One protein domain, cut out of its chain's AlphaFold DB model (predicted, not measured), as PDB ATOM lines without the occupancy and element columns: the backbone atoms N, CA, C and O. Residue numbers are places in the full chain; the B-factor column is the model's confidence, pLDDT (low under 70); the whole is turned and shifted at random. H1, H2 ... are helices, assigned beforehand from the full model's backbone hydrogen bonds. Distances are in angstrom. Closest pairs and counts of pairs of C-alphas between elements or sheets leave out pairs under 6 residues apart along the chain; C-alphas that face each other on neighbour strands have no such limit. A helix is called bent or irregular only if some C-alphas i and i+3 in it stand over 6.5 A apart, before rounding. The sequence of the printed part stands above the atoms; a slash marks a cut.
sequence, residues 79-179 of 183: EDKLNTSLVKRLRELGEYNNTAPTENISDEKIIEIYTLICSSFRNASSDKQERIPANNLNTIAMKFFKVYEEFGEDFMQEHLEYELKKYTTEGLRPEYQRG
ATOM      1  N   GLU A  79     -27.801  50.708  -3.319       81.94
ATOM      2  CA  GLU A  79     -28.586  51.012  -4.510       81.94
ATOM      3  C   GLU A  79     -28.015  50.312  -5.747       81.94
ATOM      4  O   GLU A  79     -28.753  49.588  -6.409       81.94
ATOM      5  N   ASP A  80     -26.705  50.401  -5.994       85.12
ATOM      6  CA  ASP A  80     -26.059  49.703  -7.113       85.12
ATOM      7  C   ASP A  80     -26.265  48.190  -7.014       85.12
ATOM      8  O   ASP A  80     -26.634  47.540  -7.986       85.12
ATOM      9  N   LYS A  81     -26.112  47.615  -5.817       87.25
ATOM     10  CA  LYS A  81     -26.329  46.182  -5.594       87.25
ATOM     11  C   LYS A  81     -27.777  45.767  -5.876       87.25
ATOM     12  O   LYS A  81     -28.004  44.713  -6.475       87.25
ATOM     13  N   LEU A  82     -28.750  46.561  -5.427       87.25
ATOM     14  CA  LEU A  82     -30.164  46.328  -5.723       87.25
ATOM     15  C   LEU A  82     -30.438  46.442  -7.223       87.25
ATOM     16  O   LEU A  82     -31.100  45.568  -7.780       87.25
ATOM     17  N   ASN A  83     -29.888  47.467  -7.868       91.81
ATOM     18  CA  ASN A  83     -30.029  47.733  -9.291       91.81
ATOM     19  C   ASN A  83     -29.438  46.602 -10.137       91.81
ATOM     20  O   ASN A  83     -30.131  46.064 -10.996       91.81
ATOM     21  N   THR A  84     -28.221  46.140  -9.837       92.06
ATOM     22  CA  THR A  84     -27.615  44.981 -10.508       92.06
ATOM     23  C   THR A  84     -28.476  43.728 -10.345       92.06
ATOM     24  O   THR A  84     -28.709  42.999 -11.308       92.06
ATOM     25  N   SER A  85     -28.995  43.470  -9.139       91.31
ATOM     26  CA  SER A  85     -29.872  42.317  -8.902       91.31
ATOM     27  C   SER A  85     -31.202  42.430  -9.650       91.31
ATOM     28  O   SER A  85     -31.730  41.414 -10.105       91.31
ATOM     29  N   LEU A  86     -31.759  43.637  -9.746       92.25
ATOM     30  CA  LEU A  86     -32.993  43.916 -10.468       92.25
ATOM     31  C   LEU A  86     -32.800  43.691 -11.965       92.25
ATOM     32  O   LEU A  86     -33.553  42.922 -12.557       92.25
ATOM     33  N   VAL A  87     -31.771  44.302 -12.555       95.06
ATOM     34  CA  VAL A  87     -31.459  44.158 -13.980       95.06
ATOM     35  C   VAL A  87     -31.223  42.698 -14.336       95.06
ATOM     36  O   VAL A  87     -31.846  42.199 -15.271       95.06
ATOM     37  N   LYS A  88     -30.412  41.982 -13.547       94.69
ATOM     38  CA  LYS A  88     -30.175  40.549 -13.747       94.69
ATOM     39  C   LYS A  88     -31.487  39.762 -13.807       94.69
ATOM     40  O   LYS A  88     -31.714  39.025 -14.758       94.69
ATOM     41  N   ARG A  89     -32.378  39.971 -12.833       92.12
ATOM     42  CA  ARG A  89     -33.686  39.300 -12.790       92.12
ATOM     43  C   ARG A  89     -34.557  39.643 -14.003       92.12
ATOM     44  O   ARG A  89     -35.263  38.776 -14.508       92.12
ATOM     45  N   LEU A  90     -34.564  40.904 -14.437       93.25
ATOM     46  CA  LEU A  90     -35.361  41.350 -15.582       93.25
ATOM     47  C   LEU A  90     -34.837  40.768 -16.899       93.25
ATOM     48  O   LEU A  90     -35.643  40.339 -17.720       93.25
ATOM     49  N   ARG A  91     -33.513  40.677 -17.069       94.25
ATOM     50  CA  ARG A  91     -32.889  39.997 -18.215       94.25
ATOM     51  C   ARG A  91     -33.209  38.502 -18.226       94.25
ATOM     52  O   ARG A  91     -33.689  38.010 -19.237       94.25
ATOM     53  N   GLU A  92     -33.079  37.811 -17.092       93.19
ATOM     54  CA  GLU A  92     -33.461  36.390 -16.963       93.19
ATOM     55  C   GLU A  92     -34.946  36.158 -17.309       93.19
ATOM     56  O   GLU A  92     -35.301  35.186 -17.977       93.19
ATOM     57  N   LEU A  93     -35.830  37.075 -16.895       89.81
ATOM     58  CA  LEU A  93     -37.245  37.070 -17.281       89.81
ATOM     59  C   LEU A  93     -37.448  37.290 -18.782       89.81
ATOM     60  O   LEU A  93     -38.328  36.655 -19.368       89.81
ATOM     61  N   GLY A  94     -36.683  38.198 -19.384       90.12
ATOM     62  CA  GLY A  94     -36.698  38.462 -20.819       90.12
ATOM     63  C   GLY A  94     -36.288  37.229 -21.614       90.12
ATOM     64  O   GLY A  94     -37.058  36.746 -22.443       90.12
ATOM     65  N   GLU A  95     -35.137  36.651 -21.277       91.81
ATOM     66  CA  GLU A  95     -34.600  35.432 -21.888       91.81
ATOM     67  C   GLU A  95     -35.585  34.263 -21.791       91.81
ATOM     68  O   GLU A  95     -35.926  33.656 -22.806       91.81
ATOM     69  N   TYR A  96     -36.120  33.988 -20.595       88.56
ATOM     70  CA  TYR A  96     -37.075  32.896 -20.387       88.56
ATOM     71  C   TYR A  96     -38.337  33.038 -21.253       88.56
ATOM     72  O   TYR A  96     -38.871  32.051 -21.760       88.56
ATOM     73  N   ASN A  97     -38.815  34.270 -21.443       84.31
ATOM     74  CA  ASN A  97     -40.017  34.560 -22.220       84.31
ATOM     75  C   ASN A  97     -39.725  34.922 -23.691       84.31
ATOM     76  O   ASN A  97     -40.657  35.290 -24.405       84.31
ATOM     77  N   ASN A  98     -38.470  34.813 -24.151       88.56
ATOM     78  CA  ASN A  98     -38.015  35.246 -25.478       88.56
ATOM     79  C   ASN A  98     -38.464  36.682 -25.824       88.56
ATOM     80  O   ASN A  98     -39.057  36.936 -26.874       88.56
ATOM     81  N   THR A  99     -38.238  37.621 -24.904       89.75
ATOM     82  CA  THR A  99     -38.675  39.019 -25.001       89.75
ATOM     83  C   THR A  99     -37.637  39.973 -24.399       89.75
ATOM     84  O   THR A  99     -36.731  39.551 -23.688       89.75
ATOM     85  N   ALA A 100     -37.790  41.272 -24.661       91.44
ATOM     86  CA  ALA A 100     -37.026  42.334 -24.005       91.44
ATOM     87  C   ALA A 100     -37.153  42.276 -22.462       91.44
ATOM     88  O   ALA A 100     -38.200  41.843 -21.968       91.44
ATOM     89  N   PRO A 101     -36.152  42.741 -21.688       93.94
ATOM     90  CA  PRO A 101     -34.972  43.481 -22.133       93.94
ATOM     91  C   PRO A 101     -33.867  42.561 -22.678       93.94
ATOM     92  O   PRO A 101     -33.441  41.622 -22.003       93.94
ATOM     93  N   THR A 102     -33.396  42.849 -23.891       92.56
ATOM     94  CA  THR A 102     -32.301  42.142 -24.572       92.56
ATOM     95  C   THR A 102     -30.971  42.877 -24.386       92.56
ATOM     96  O   THR A 102     -30.882  43.885 -23.686       92.56
ATOM     97  N   GLU A 103     -29.891  42.394 -25.001       90.94
ATOM     98  CA  GLU A 103     -28.592  43.087 -24.998       90.94
ATOM     99  C   GLU A 103     -28.636  44.475 -25.673       90.94
ATOM    100  O   GLU A 103     -27.724  45.275 -25.483       90.94
ATOM    101  N   ASN A 104     -29.706  44.789 -26.417       91.31
ATOM    102  CA  ASN A 104     -29.872  46.072 -27.104       91.31
ATOM    103  C   ASN A 104     -30.146  47.251 -26.156       91.31
ATOM    104  O   ASN A 104     -29.952  48.402 -26.546       91.31
ATOM    105  N   ILE A 105     -30.595  46.985 -24.928       93.25
ATOM    106  CA  ILE A 105     -30.846  48.006 -23.910       93.25
ATOM    107  C   ILE A 105     -29.782  47.937 -22.810       93.25
ATOM    108  O   ILE A 105     -29.436  46.852 -22.336       93.25
ATOM    109  N   SER A 106     -29.249  49.090 -22.391       95.81
ATOM    110  CA  SER A 106     -28.257  49.141 -21.310       95.81
ATOM    111  C   SER A 106     -28.896  48.910 -19.940       95.81
ATOM    112  O   SER A 106     -30.088  49.153 -19.740       95.81
ATOM    113  N   ASP A 107     -28.091  48.475 -18.971       95.81
ATOM    114  CA  ASP A 107     -28.544  48.235 -17.597       95.81
ATOM    115  C   ASP A 107     -29.111  49.511 -16.954       95.81
ATOM    116  O   ASP A 107     -30.149  49.469 -16.290       95.81
ATOM    117  N   GLU A 108     -28.493  50.666 -17.210       94.62
ATOM    118  CA  GLU A 108     -28.978  51.967 -16.744       94.62
ATOM    119  C   GLU A 108     -30.353  52.289 -17.327       94.62
ATOM    120  O   GLU A 108     -31.248  52.718 -16.596       94.62
ATOM    121  N   LYS A 109     -30.555  52.031 -18.623       96.44
ATOM    122  CA  LYS A 109     -31.829  52.308 -19.291       96.44
ATOM    123  C   LYS A 109     -32.930  51.345 -18.841       96.44
ATOM    124  O   LYS A 109     -34.079  51.760 -18.700       96.44
ATOM    125  N   ILE A 110     -32.591  50.092 -18.515       97.00
ATOM    126  CA  ILE A 110     -33.515  49.150 -17.859       97.00
ATOM    127  C   ILE A 110     -33.998  49.727 -16.523       97.00
ATOM    128  O   ILE A 110     -35.201  49.726 -16.258       97.00
ATOM    129  N   ILE A 111     -33.089  50.230 -15.681       96.81
ATOM    130  CA  ILE A 111     -33.433  50.815 -14.373       96.81
ATOM    131  C   ILE A 111     -34.302  52.061 -14.550       96.81
ATOM    132  O   ILE A 111     -35.297  52.220 -13.838       96.81
ATOM    133  N   GLU A 112     -33.950  52.921 -15.505       96.56
ATOM    134  CA  GLU A 112     -34.679  54.146 -15.829       96.56
ATOM    135  C   GLU A 112     -36.129  53.840 -16.220       96.56
ATOM    136  O   GLU A 112     -37.063  54.314 -15.566       96.56
ATOM    137  N   ILE A 113     -36.326  52.977 -17.222       97.44
ATOM    138  CA  ILE A 113     -37.659  52.588 -17.693       97.44
ATOM    139  C   ILE A 113     -38.418  51.869 -16.576       97.44
ATOM    140  O   ILE A 113     -39.558  52.224 -16.288       97.44
ATOM    141  N   TYR A 114     -37.805  50.904 -15.886       97.00
ATOM    142  CA  TYR A 114     -38.469  50.188 -14.794       97.00
ATOM    143  C   TYR A 114     -38.992  51.144 -13.717       97.00
ATOM    144  O   TYR A 114     -40.134  51.019 -13.260       97.00
ATOM    145  N   THR A 115     -38.163  52.112 -13.319       96.19
ATOM    146  CA  THR A 115     -38.498  53.107 -12.297       96.19
ATOM    147  C   THR A 115     -39.614  54.023 -12.774       96.19
ATOM    148  O   THR A 115     -40.578  54.235 -12.032       96.19
ATOM    149  N   LEU A 116     -39.535  54.514 -14.014       97.94
ATOM    150  CA  LEU A 116     -40.569  55.342 -14.632       97.94
ATOM    151  C   LEU A 116     -41.917  54.614 -14.640       97.94
ATOM    152  O   LEU A 116     -42.899  55.115 -14.102       97.94
ATOM    153  N   ILE A 117     -41.960  53.391 -15.166       97.50
ATOM    154  CA  ILE A 117     -43.196  52.615 -15.273       97.50
ATOM    155  C   ILE A 117     -43.774  52.298 -13.891       97.50
ATOM    156  O   ILE A 117     -44.950  52.557 -13.627       97.50
ATOM    157  N   CYS A 118     -42.955  51.780 -12.973       96.44
ATOM    158  CA  CYS A 118     -43.431  51.415 -11.644       96.44
ATOM    159  C   CYS A 118     -43.924  52.624 -10.844       96.44
ATOM    160  O   CYS A 118     -44.912  52.500 -10.121       96.44
ATOM    161  N   SER A 119     -43.245  53.770 -10.933       96.88
ATOM    162  CA  SER A 119     -43.656  54.985 -10.223       96.88
ATOM    163  C   SER A 119     -44.942  55.565 -10.808       96.88
ATOM    164  O   SER A 119     -45.881  55.806 -10.053       96.88
ATOM    165  N   SER A 120     -45.049  55.672 -12.135       97.69
ATOM    166  CA  SER A 120     -46.247  56.185 -12.806       97.69
ATOM    167  C   SER A 120     -47.498  55.363 -12.494       97.69
ATOM    168  O   SER A 120     -48.517  55.922 -12.091       97.69
ATOM    169  N   PHE A 121     -47.425  54.031 -12.589       96.88
ATOM    170  CA  PHE A 121     -48.574  53.173 -12.275       96.88
ATOM    171  C   PHE A 121     -48.920  53.155 -10.783       96.88
ATOM    172  O   PHE A 121     -50.097  53.068 -10.438       96.88
ATOM    173  N   ARG A 122     -47.933  53.264  -9.884       95.94
ATOM    174  CA  ARG A 122     -48.194  53.391  -8.439       95.94
ATOM    175  C   ARG A 122     -48.868  54.708  -8.089       95.94
ATOM    176  O   ARG A 122     -49.768  54.706  -7.256       95.94
ATOM    177  N   ASN A 123     -48.455  55.804  -8.718       95.94
ATOM    178  CA  ASN A 123     -49.090  57.104  -8.522       95.94
ATOM    179  C   ASN A 123     -50.546  57.046  -8.994       95.94
ATOM    180  O   ASN A 123     -51.451  57.320  -8.213       95.94
ATOM    181  N   ALA A 124     -50.780  56.544 -10.210       95.44
ATOM    182  CA  ALA A 124     -52.131  56.382 -10.737       95.44
ATOM    183  C   ALA A 124     -52.999  55.445  -9.872       95.44
ATOM    184  O   ALA A 124     -54.184  55.706  -9.677       95.44
ATOM    185  N   SER A 125     -52.438  54.356  -9.329       94.94
ATOM    186  CA  SER A 125     -53.203  53.459  -8.453       94.94
ATOM    187  C   SER A 125     -53.507  54.100  -7.104       94.94
ATOM    188  O   SER A 125     -54.602  53.922  -6.580       94.94
ATOM    189  N   SER A 126     -52.571  54.886  -6.565       93.69
ATOM    190  CA  SER A 126     -52.779  55.665  -5.346       93.69
ATOM    191  C   SER A 126     -53.927  56.661  -5.506       93.69
ATOM    192  O   SER A 126     -54.767  56.755  -4.613       93.69
ATOM    193  N   ASP A 127     -54.020  57.338  -6.653       92.06
ATOM    194  CA  ASP A 127     -55.120  58.263  -6.957       92.06
ATOM    195  C   ASP A 127     -56.479  57.546  -7.012       92.06
ATOM    196  O   ASP A 127     -57.499  58.094  -6.594       92.06
ATOM    197  N   LYS A 128     -56.493  56.280  -7.451       92.06
ATOM    198  CA  LYS A 128     -57.672  55.397  -7.411       92.06
ATOM    199  C   LYS A 128     -57.911  54.721  -6.056       92.06
ATOM    200  O   LYS A 128     -58.884  53.986  -5.926       92.06
ATOM    201  N   GLN A 129     -57.047  54.939  -5.063       91.62
ATOM    202  CA  GLN A 129     -57.053  54.222  -3.778       91.62
ATOM    203  C   GLN A 129     -56.934  52.693  -3.929       91.62
ATOM    204  O   GLN A 129     -57.407  51.919  -3.096       91.62
ATOM    205  N   GLU A 130     -56.257  52.249  -4.986       92.50
ATOM    206  CA  GLU A 130     -55.979  50.852  -5.294       92.50
ATOM    207  C   GLU A 130     -54.485  50.541  -5.148       92.50
ATOM    208  O   GLU A 130     -53.605  51.401  -5.257       92.50
ATOM    209  N   ARG A 131     -54.176  49.257  -4.950       92.19
ATOM    210  CA  ARG A 131     -52.798  48.767  -4.920       92.19
ATOM    211  C   ARG A 131     -52.562  47.779  -6.051       92.19
ATOM    212  O   ARG A 131     -53.110  46.681  -6.035       92.19
ATOM    213  N   ILE A 132     -51.665  48.129  -6.973       93.38
ATOM    214  CA  ILE A 132     -51.186  47.193  -7.995       93.38
ATOM    215  C   ILE A 132     -50.119  46.270  -7.370       93.38
ATOM    216  O   ILE A 132     -49.132  46.766  -6.812       93.38
ATOM    217  N   PRO A 133     -50.279  44.933  -7.435       92.44
ATOM    218  CA  PRO A 133     -49.269  43.998  -6.948       92.44
ATOM    219  C   PRO A 133     -47.935  44.131  -7.694       92.44
ATOM    220  O   PRO A 133     -47.893  44.443  -8.883       92.44
ATOM    221  N   ALA A 134     -46.827  43.828  -7.013       89.75
ATOM    222  CA  ALA A 134     -45.487  43.966  -7.589       89.75
ATOM    223  C   ALA A 134     -45.273  43.101  -8.844       89.75
ATOM    224  O   ALA A 134     -44.662  43.563  -9.802       89.75
ATOM    225  N   ASN A 135     -45.816  41.880  -8.878       89.94
ATOM    226  CA  ASN A 135     -45.694  41.004 -10.048       89.94
ATOM    227  C   ASN A 135     -46.391  41.585 -11.282       89.94
ATOM    228  O   ASN A 135     -45.895  41.420 -12.391       89.94
ATOM    229  N   ASN A 136     -47.494  42.306 -11.092       93.31
ATOM    230  CA  ASN A 136     -48.211  42.974 -12.172       93.31
ATOM    231  C   ASN A 136     -47.410  44.175 -12.683       93.31
ATOM    232  O   ASN A 136     -47.304  44.363 -13.890       93.31
ATOM    233  N   LEU A 137     -46.791  44.951 -11.783       93.81
ATOM    234  CA  LEU A 137     -45.877  46.035 -12.166       93.81
ATOM    235  C   LEU A 137     -44.685  45.509 -12.975       93.81
ATOM    236  O   LEU A 137     -44.337  46.113 -13.986       93.81
ATOM    237  N   ASN A 138     -44.125  44.352 -12.602       91.69
ATOM    238  CA  ASN A 138     -43.079  43.699 -13.393       91.69
ATOM    239  C   ASN A 138     -43.586  43.334 -14.792       91.69
ATOM    240  O   ASN A 138     -42.902  43.615 -15.769       91.69
ATOM    241  N   THR A 139     -44.791  42.763 -14.916       91.88
ATOM    242  CA  THR A 139     -45.398  42.468 -16.227       91.88
ATOM    243  C   THR A 139     -45.510  43.711 -17.094       91.88
ATOM    244  O   THR A 139     -45.209  43.662 -18.285       91.88
ATOM    245  N   ILE A 140     -45.963  44.818 -16.506       95.06
ATOM    246  CA  ILE A 140     -46.123  46.083 -17.218       95.06
ATOM    247  C   ILE A 140     -44.749  46.574 -17.676       95.06
ATOM    248  O   ILE A 140     -44.561  46.781 -18.869       95.06
ATOM    249  N   ALA A 141     -43.766  46.659 -16.774       95.31
ATOM    250  CA  ALA A 141     -42.406  47.076 -17.114       95.31
ATOM    251  C   ALA A 141     -41.799  46.233 -18.249       95.31
ATOM    252  O   ALA A 141     -41.240  46.786 -19.190       95.31
ATOM    253  N   MET A 142     -42.005  44.912 -18.230       93.62
ATOM    254  CA  MET A 142     -41.537  44.012 -19.289       93.62
ATOM    255  C   MET A 142     -42.152  44.314 -20.655       93.62
ATOM    256  O   MET A 142     -41.459  44.263 -21.671       93.62
ATOM    257  N   LYS A 143     -43.436  44.691 -20.704       93.94
ATOM    258  CA  LYS A 143     -44.040  45.166 -21.955       93.94
ATOM    259  C   LYS A 143     -43.409  46.469 -22.433       93.94
ATOM    260  O   LYS A 143     -43.191  46.624 -23.628       93.94
ATOM    261  N   PHE A 144     -43.106  47.385 -21.519       96.75
ATOM    262  CA  PHE A 144     -42.508  48.671 -21.870       96.75
ATOM    263  C   PHE A 144     -41.055  48.549 -22.338       96.75
ATOM    264  O   PHE A 144     -40.681  49.276 -23.250       96.75
ATOM    265  N   PHE A 145     -40.274  47.584 -21.840       96.81
ATOM    266  CA  PHE A 145     -38.968  47.271 -22.443       96.81
ATOM    267  C   PHE A 145     -39.108  46.829 -23.896       96.81
ATOM    268  O   PHE A 145     -38.350  47.274 -24.750       96.81
ATOM    269  N   LYS A 146     -40.112  45.996 -24.195       94.75
ATOM    270  CA  LYS A 146     -40.377  45.563 -25.569       94.75
ATOM    271  C   LYS A 146     -40.770  46.738 -26.461       94.75
ATOM    272  O   LYS A 146     -40.228  46.878 -27.548       94.75
ATOM    273  N   VAL A 147     -41.674  47.595 -25.989       96.38
ATOM    274  CA  VAL A 147     -42.088  48.799 -26.727       96.38
ATOM    275  C   VAL A 147     -40.895  49.724 -26.980       96.38
ATOM    276  O   VAL A 147     -40.746  50.222 -28.092       96.38
ATOM    277  N   TYR A 148     -40.031  49.915 -25.983       97.69
ATOM    278  CA  TYR A 148     -38.814  50.708 -26.122       97.69
ATOM    279  C   TYR A 148     -37.864  50.138 -27.182       97.69
ATOM    280  O   TYR A 148     -37.407  50.877 -28.048       97.69
ATOM    281  N   GLU A 149     -37.583  48.834 -27.146       95.81
ATOM    282  CA  GLU A 149     -36.680  48.207 -28.117       95.81
ATOM    283  C   GLU A 149     -37.257  48.182 -29.542       95.81
ATOM    284  O   GLU A 149     -36.501  48.313 -30.502       95.81
ATOM    285  N   GLU A 150     -38.576  48.030 -29.697       95.88
ATOM    286  CA  GLU A 150     -39.226  47.959 -31.015       95.88
ATOM    287  C   GLU A 150     -39.487  49.337 -31.642       95.88
ATOM    288  O   GLU A 150     -39.395  49.478 -32.862       95.88
ATOM    289  N   PHE A 151     -39.824  50.351 -30.838       96.38
ATOM    290  CA  PHE A 151     -40.346  51.635 -31.332       96.38
ATOM    291  C   PHE A 151     -39.596  52.868 -30.814       96.38
ATOM    292  O   PHE A 151     -39.856  53.978 -31.278       96.38
ATOM    293  N   GLY A 152     -38.655  52.695 -29.887       95.81
ATOM    294  CA  GLY A 152     -37.877  53.782 -29.307       95.81
ATOM    295  C   GLY A 152     -38.579  54.522 -28.167       95.81
ATOM    296  O   GLY A 152     -39.696  54.210 -27.748       95.81
ATOM    297  N   GLU A 153     -37.870  55.513 -27.631       95.88
ATOM    298  CA  GLU A 153     -38.245  56.220 -26.405       95.88
ATOM    299  C   GLU A 153     -39.493  57.092 -26.555       95.88
ATOM    300  O   GLU A 153     -40.389  57.005 -25.717       95.88
ATOM    301  N   ASP A 154     -39.575  57.878 -27.629       97.00
ATOM    302  CA  ASP A 154     -40.681  58.817 -27.851       97.00
ATOM    303  C   ASP A 154     -42.024  58.075 -27.896       97.00
ATOM    304  O   ASP A 154     -42.960  58.397 -27.163       97.00
ATOM    305  N   PHE A 155     -42.086  56.990 -28.674       97.69
ATOM    306  CA  PHE A 155     -43.283  56.158 -28.762       97.69
ATOM    307  C   PHE A 155     -43.609  55.469 -27.432       97.69
ATOM    308  O   PHE A 155     -44.774  55.363 -27.051       97.69
ATOM    309  N   MET A 156     -42.596  55.000 -26.697       97.94
ATOM    310  CA  MET A 156     -42.792  54.399 -25.378       97.94
ATOM    311  C   MET A 156     -43.437  55.391 -24.395       97.94
ATOM    312  O   MET A 156     -44.323  54.995 -23.634       97.94
ATOM    313  N   GLN A 157     -43.024  56.662 -24.412       97.69
ATOM    314  CA  GLN A 157     -43.597  57.705 -23.559       97.69
ATOM    315  C   GLN A 157     -45.058  57.998 -23.927       97.69
ATOM    316  O   GLN A 157     -45.920  57.967 -23.047       97.69
ATOM    317  N   GLU A 158     -45.370  58.167 -25.215       97.69
ATOM    318  CA  GLU A 158     -46.756  58.327 -25.682       97.69
ATOM    319  C   GLU A 158     -47.627  57.117 -25.300       97.69
ATOM    320  O   GLU A 158     -48.765  57.253 -24.835       97.69
ATOM    321  N   HIS A 159     -47.078  55.907 -25.440       97.50
ATOM    322  CA  HIS A 159     -47.761  54.681 -25.051       97.50
ATOM    323  C   HIS A 159     -48.015  54.619 -23.537       97.50
ATOM    324  O   HIS A 159     -49.081  54.164 -23.116       97.50
ATOM    325  N   LEU A 160     -47.084  55.108 -22.712       98.06
ATOM    326  CA  LEU A 160     -47.252  55.181 -21.260       98.06
ATOM    327  C   LEU A 160     -48.421  56.089 -20.881       98.06
ATOM    328  O   LEU A 160     -49.265  55.688 -20.079       98.06
ATOM    329  N   GLU A 161     -48.513  57.277 -21.476       97.69
ATOM    330  CA  GLU A 161     -49.626  58.199 -21.230       97.69
ATOM    331  C   GLU A 161     -50.975  57.569 -21.594       97.69
ATOM    332  O   GLU A 161     -51.938  57.635 -20.820       97.69
ATOM    333  N   TYR A 162     -51.034  56.900 -22.748       97.06
ATOM    334  CA  TYR A 162     -52.222  56.175 -23.186       97.06
ATOM    335  C   TYR A 162     -52.619  55.064 -22.198       97.06
ATOM    336  O   TYR A 162     -53.786  54.973 -21.802       97.06
ATOM    337  N   GLU A 163     -51.664  54.239 -21.763       97.06
ATOM    338  CA  GLU A 163     -51.919  53.133 -20.836       97.06
ATOM    339  C   GLU A 163     -52.337  53.620 -19.443       97.06
ATOM    340  O   GLU A 163     -53.243  53.035 -18.844       97.06
ATOM    341  N   LEU A 164     -51.749  54.710 -18.938       97.12
ATOM    342  CA  LEU A 164     -52.143  55.317 -17.663       97.12
ATOM    343  C   LEU A 164     -53.558  55.886 -17.732       97.12
ATOM    344  O   LEU A 164     -54.365  55.624 -16.841       97.12
ATOM    345  N   LYS A 165     -53.899  56.607 -18.807       96.25
ATOM    346  CA  LYS A 165     -55.261  57.119 -19.014       96.25
ATOM    347  C   LYS A 165     -56.275  55.980 -19.021       96.25
ATOM    348  O   LYS A 165     -57.309  56.074 -18.359       96.25
ATOM    349  N   LYS A 166     -55.955  54.895 -19.727       95.69
ATOM    350  CA  LYS A 166     -56.804  53.707 -19.793       95.69
ATOM    351  C   LYS A 166     -56.935  53.016 -18.439       95.69
ATOM    352  O   LYS A 166     -58.037  52.639 -18.056       95.69
ATOM    353  N   TYR A 167     -55.848  52.897 -17.679       95.62
ATOM    354  CA  TYR A 167     -55.889  52.367 -16.316       95.62
ATOM    355  C   TYR A 167     -56.803  53.202 -15.402       95.62
ATOM    356  O   TYR A 167     -57.610  52.659 -14.637       95.62
ATOM    357  N   THR A 168     -56.746  54.528 -15.521       91.81
ATOM    358  CA  THR A 168     -57.599  55.432 -14.746       91.81
ATOM    359  C   THR A 168     -59.083  55.219 -15.043       91.81
ATOM    360  O   THR A 168     -59.883  55.189 -14.108       91.81
ATOM    361  N   THR A 169     -59.458  54.978 -16.302       93.31
ATOM    362  CA  THR A 169     -60.862  54.795 -16.709       93.31
ATOM    363  C   THR A 169     -61.376  53.363 -16.552       93.31
ATOM    364  O   THR A 169     -62.491  53.166 -16.082       93.31
ATOM    365  N   GLU A 170     -60.581  52.365 -16.930       93.62
ATOM    366  CA  GLU A 170     -61.013  50.965 -17.090       93.62
ATOM    367  C   GLU A 170     -60.369  50.011 -16.072       93.62
ATOM    368  O   GLU A 170     -60.791  48.863 -15.939       93.62
ATOM    369  N   GLY A 171     -59.361  50.471 -15.329       91.75
ATOM    370  CA  GLY A 171     -58.566  49.623 -14.444       91.75
ATOM    371  C   GLY A 171     -57.475  48.852 -15.189       91.75
ATOM    372  O   GLY A 171     -57.141  49.120 -16.344       91.75
ATOM    373  N   LEU A 172     -56.838  47.913 -14.488       91.75
ATOM    374  CA  LEU A 172     -55.677  47.205 -15.021       91.75
ATOM    375  C   LEU A 172     -56.092  46.225 -16.121       91.75
ATOM    376  O   LEU A 172     -56.954  45.378 -15.892       91.75
ATOM    377  N   ARG A 173     -55.432  46.277 -17.283       90.25
ATOM    378  CA  ARG A 173     -55.713  45.349 -18.386       90.25
ATOM    379  C   ARG A 173     -55.547  43.877 -17.962       90.25
ATOM    380  O   ARG A 173     -54.603  43.572 -17.226       90.25
ATOM    381  N   PRO A 174     -56.359  42.938 -18.487       89.44
ATOM    382  CA  PRO A 174     -56.273  41.517 -18.130       89.44
ATOM    383  C   PRO A 174     -54.885  40.898 -18.349       89.44
ATOM    384  O   PRO A 174     -54.421  40.078 -17.563       89.44
ATOM    385  N   GLU A 175     -54.179  41.308 -19.400       86.19
ATOM    386  CA  GLU A 175     -52.789  40.906 -19.647       86.19
ATOM    387  C   GLU A 175     -51.802  41.287 -18.532       86.19
ATOM    388  O   GLU A 175     -50.879  40.525 -18.262       86.19
ATOM    389  N   TYR A 176     -51.984  42.435 -17.878       89.00
ATOM    390  CA  TYR A 176     -51.135  42.890 -16.777       89.00
ATOM    391  C   TYR A 176     -51.511  42.204 -15.467       89.00
ATOM    392  O   TYR A 176     -50.668  42.049 -14.586       89.00
ATOM    393  N   GLN A 177     -52.765  41.764 -15.348       86.69
ATOM    394  CA  GLN A 177     -53.270  41.078 -14.164       86.69
ATOM    395  C   GLN A 177     -52.643  39.702 -13.949       86.69
ATOM    396  O   GLN A 177     -52.530  39.278 -12.803       86.69
ATOM    397  N   ARG A 178     -52.208  39.025 -15.021       80.50
ATOM    398  CA  ARG A 178     -51.619  37.678 -14.929       80.50
ATOM    399  C   ARG A 178     -50.376  37.634 -14.041       80.50
ATOM    400  O   ARG A 178     -50.118  36.598 -13.439       80.50
ATOM    401  N   GLY A 179     -49.644  38.750 -13.943       75.38
ATOM    402  CA  GLY A 179     -48.349  38.800 -13.271       75.38
ATOM    403  C   GLY A 179     -47.292  37.973 -14.012       75.38
ATOM    404  O   GLY A 179     -47.613  37.015 -14.714       75.38
TER     405      GLY A 179
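This is residues 79 to 179 of the 183 residues of an uncharacterized protein of Flavobacterium granuli (UniProt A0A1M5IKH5). The long helix H3 folds back on itself as a V of two arms, H3a and H3b, and H2 packs on both, crossing H3a and running beside H3b. H1 crosses the first turns of H2, and the short H4 packs on H3a near its beginning. The 101 printed residues, with four named helices in the order H1, H2, H3, H4 and no named strand, are all helix in class, their helix packing mostly crossed, at more than a shallow tilt. The whole is compact and rounded, with a radius of gyration of the C-alphas of 13.2 A and spans of 35 by 28 by 23 A.

H3, residues 134 to 170, was assigned as one helix by its hydrogen bonds but is bent: C-alphas 150 and 153 are 9.5 A apart. Its arms are H3a, residues 134 to 150, 24.6 A, and H3b, residues 153 to 170, 25.2 A. H2, residues 107 to 127, is 30.3 A long. H1, residues 79 to 96, is 25.5 A long and begins at C-alpha 79 (-28.586, 51.012, -4.510). H4, residues 174 to 177, ends at C-alpha 177 (-53.270, 41.078, -14.164).

H3a and H3b touch, closest at the C-alphas of Tyr 148 and Met 156, 5.5 A, and run opposite ways at a steep tilt of 37 degrees, only just past shallow. H2 touches H3a, closest C-alphas Tyr 114 and Ala 141, 5.5 A, opposite ways at a steep tilt of 52 degrees. With residues 117 to 125 alone, H2 touches H3b, closest C-alphas Phe 121 and Leu 164, 6.8 A, the same way at a shallow tilt of 23 degrees. H1 touches H2 with residues 83 to 87 alone, about perpendicular at 88 degrees, closest C-alphas Val 87 and Asp 107, 6.2 A. H4 touches residues 136 to 140 of H3a, closest C-alphas Tyr 176 and Asn 136, 5.5 A; H4 and H3b are apart. Every O i to N i+4 pair is within hydrogen-bond range in H1, H2, H3a and H3b; H4 is too short for such a pair.

The two C-alphas farthest apart, Lys 81 and Thr 169, are 37.3 A apart. The printed part has no cut and no long link; the link from H3 to H4 is tight. The mean pLDDT of the printed part is 93.3, and no printed residue is under 70.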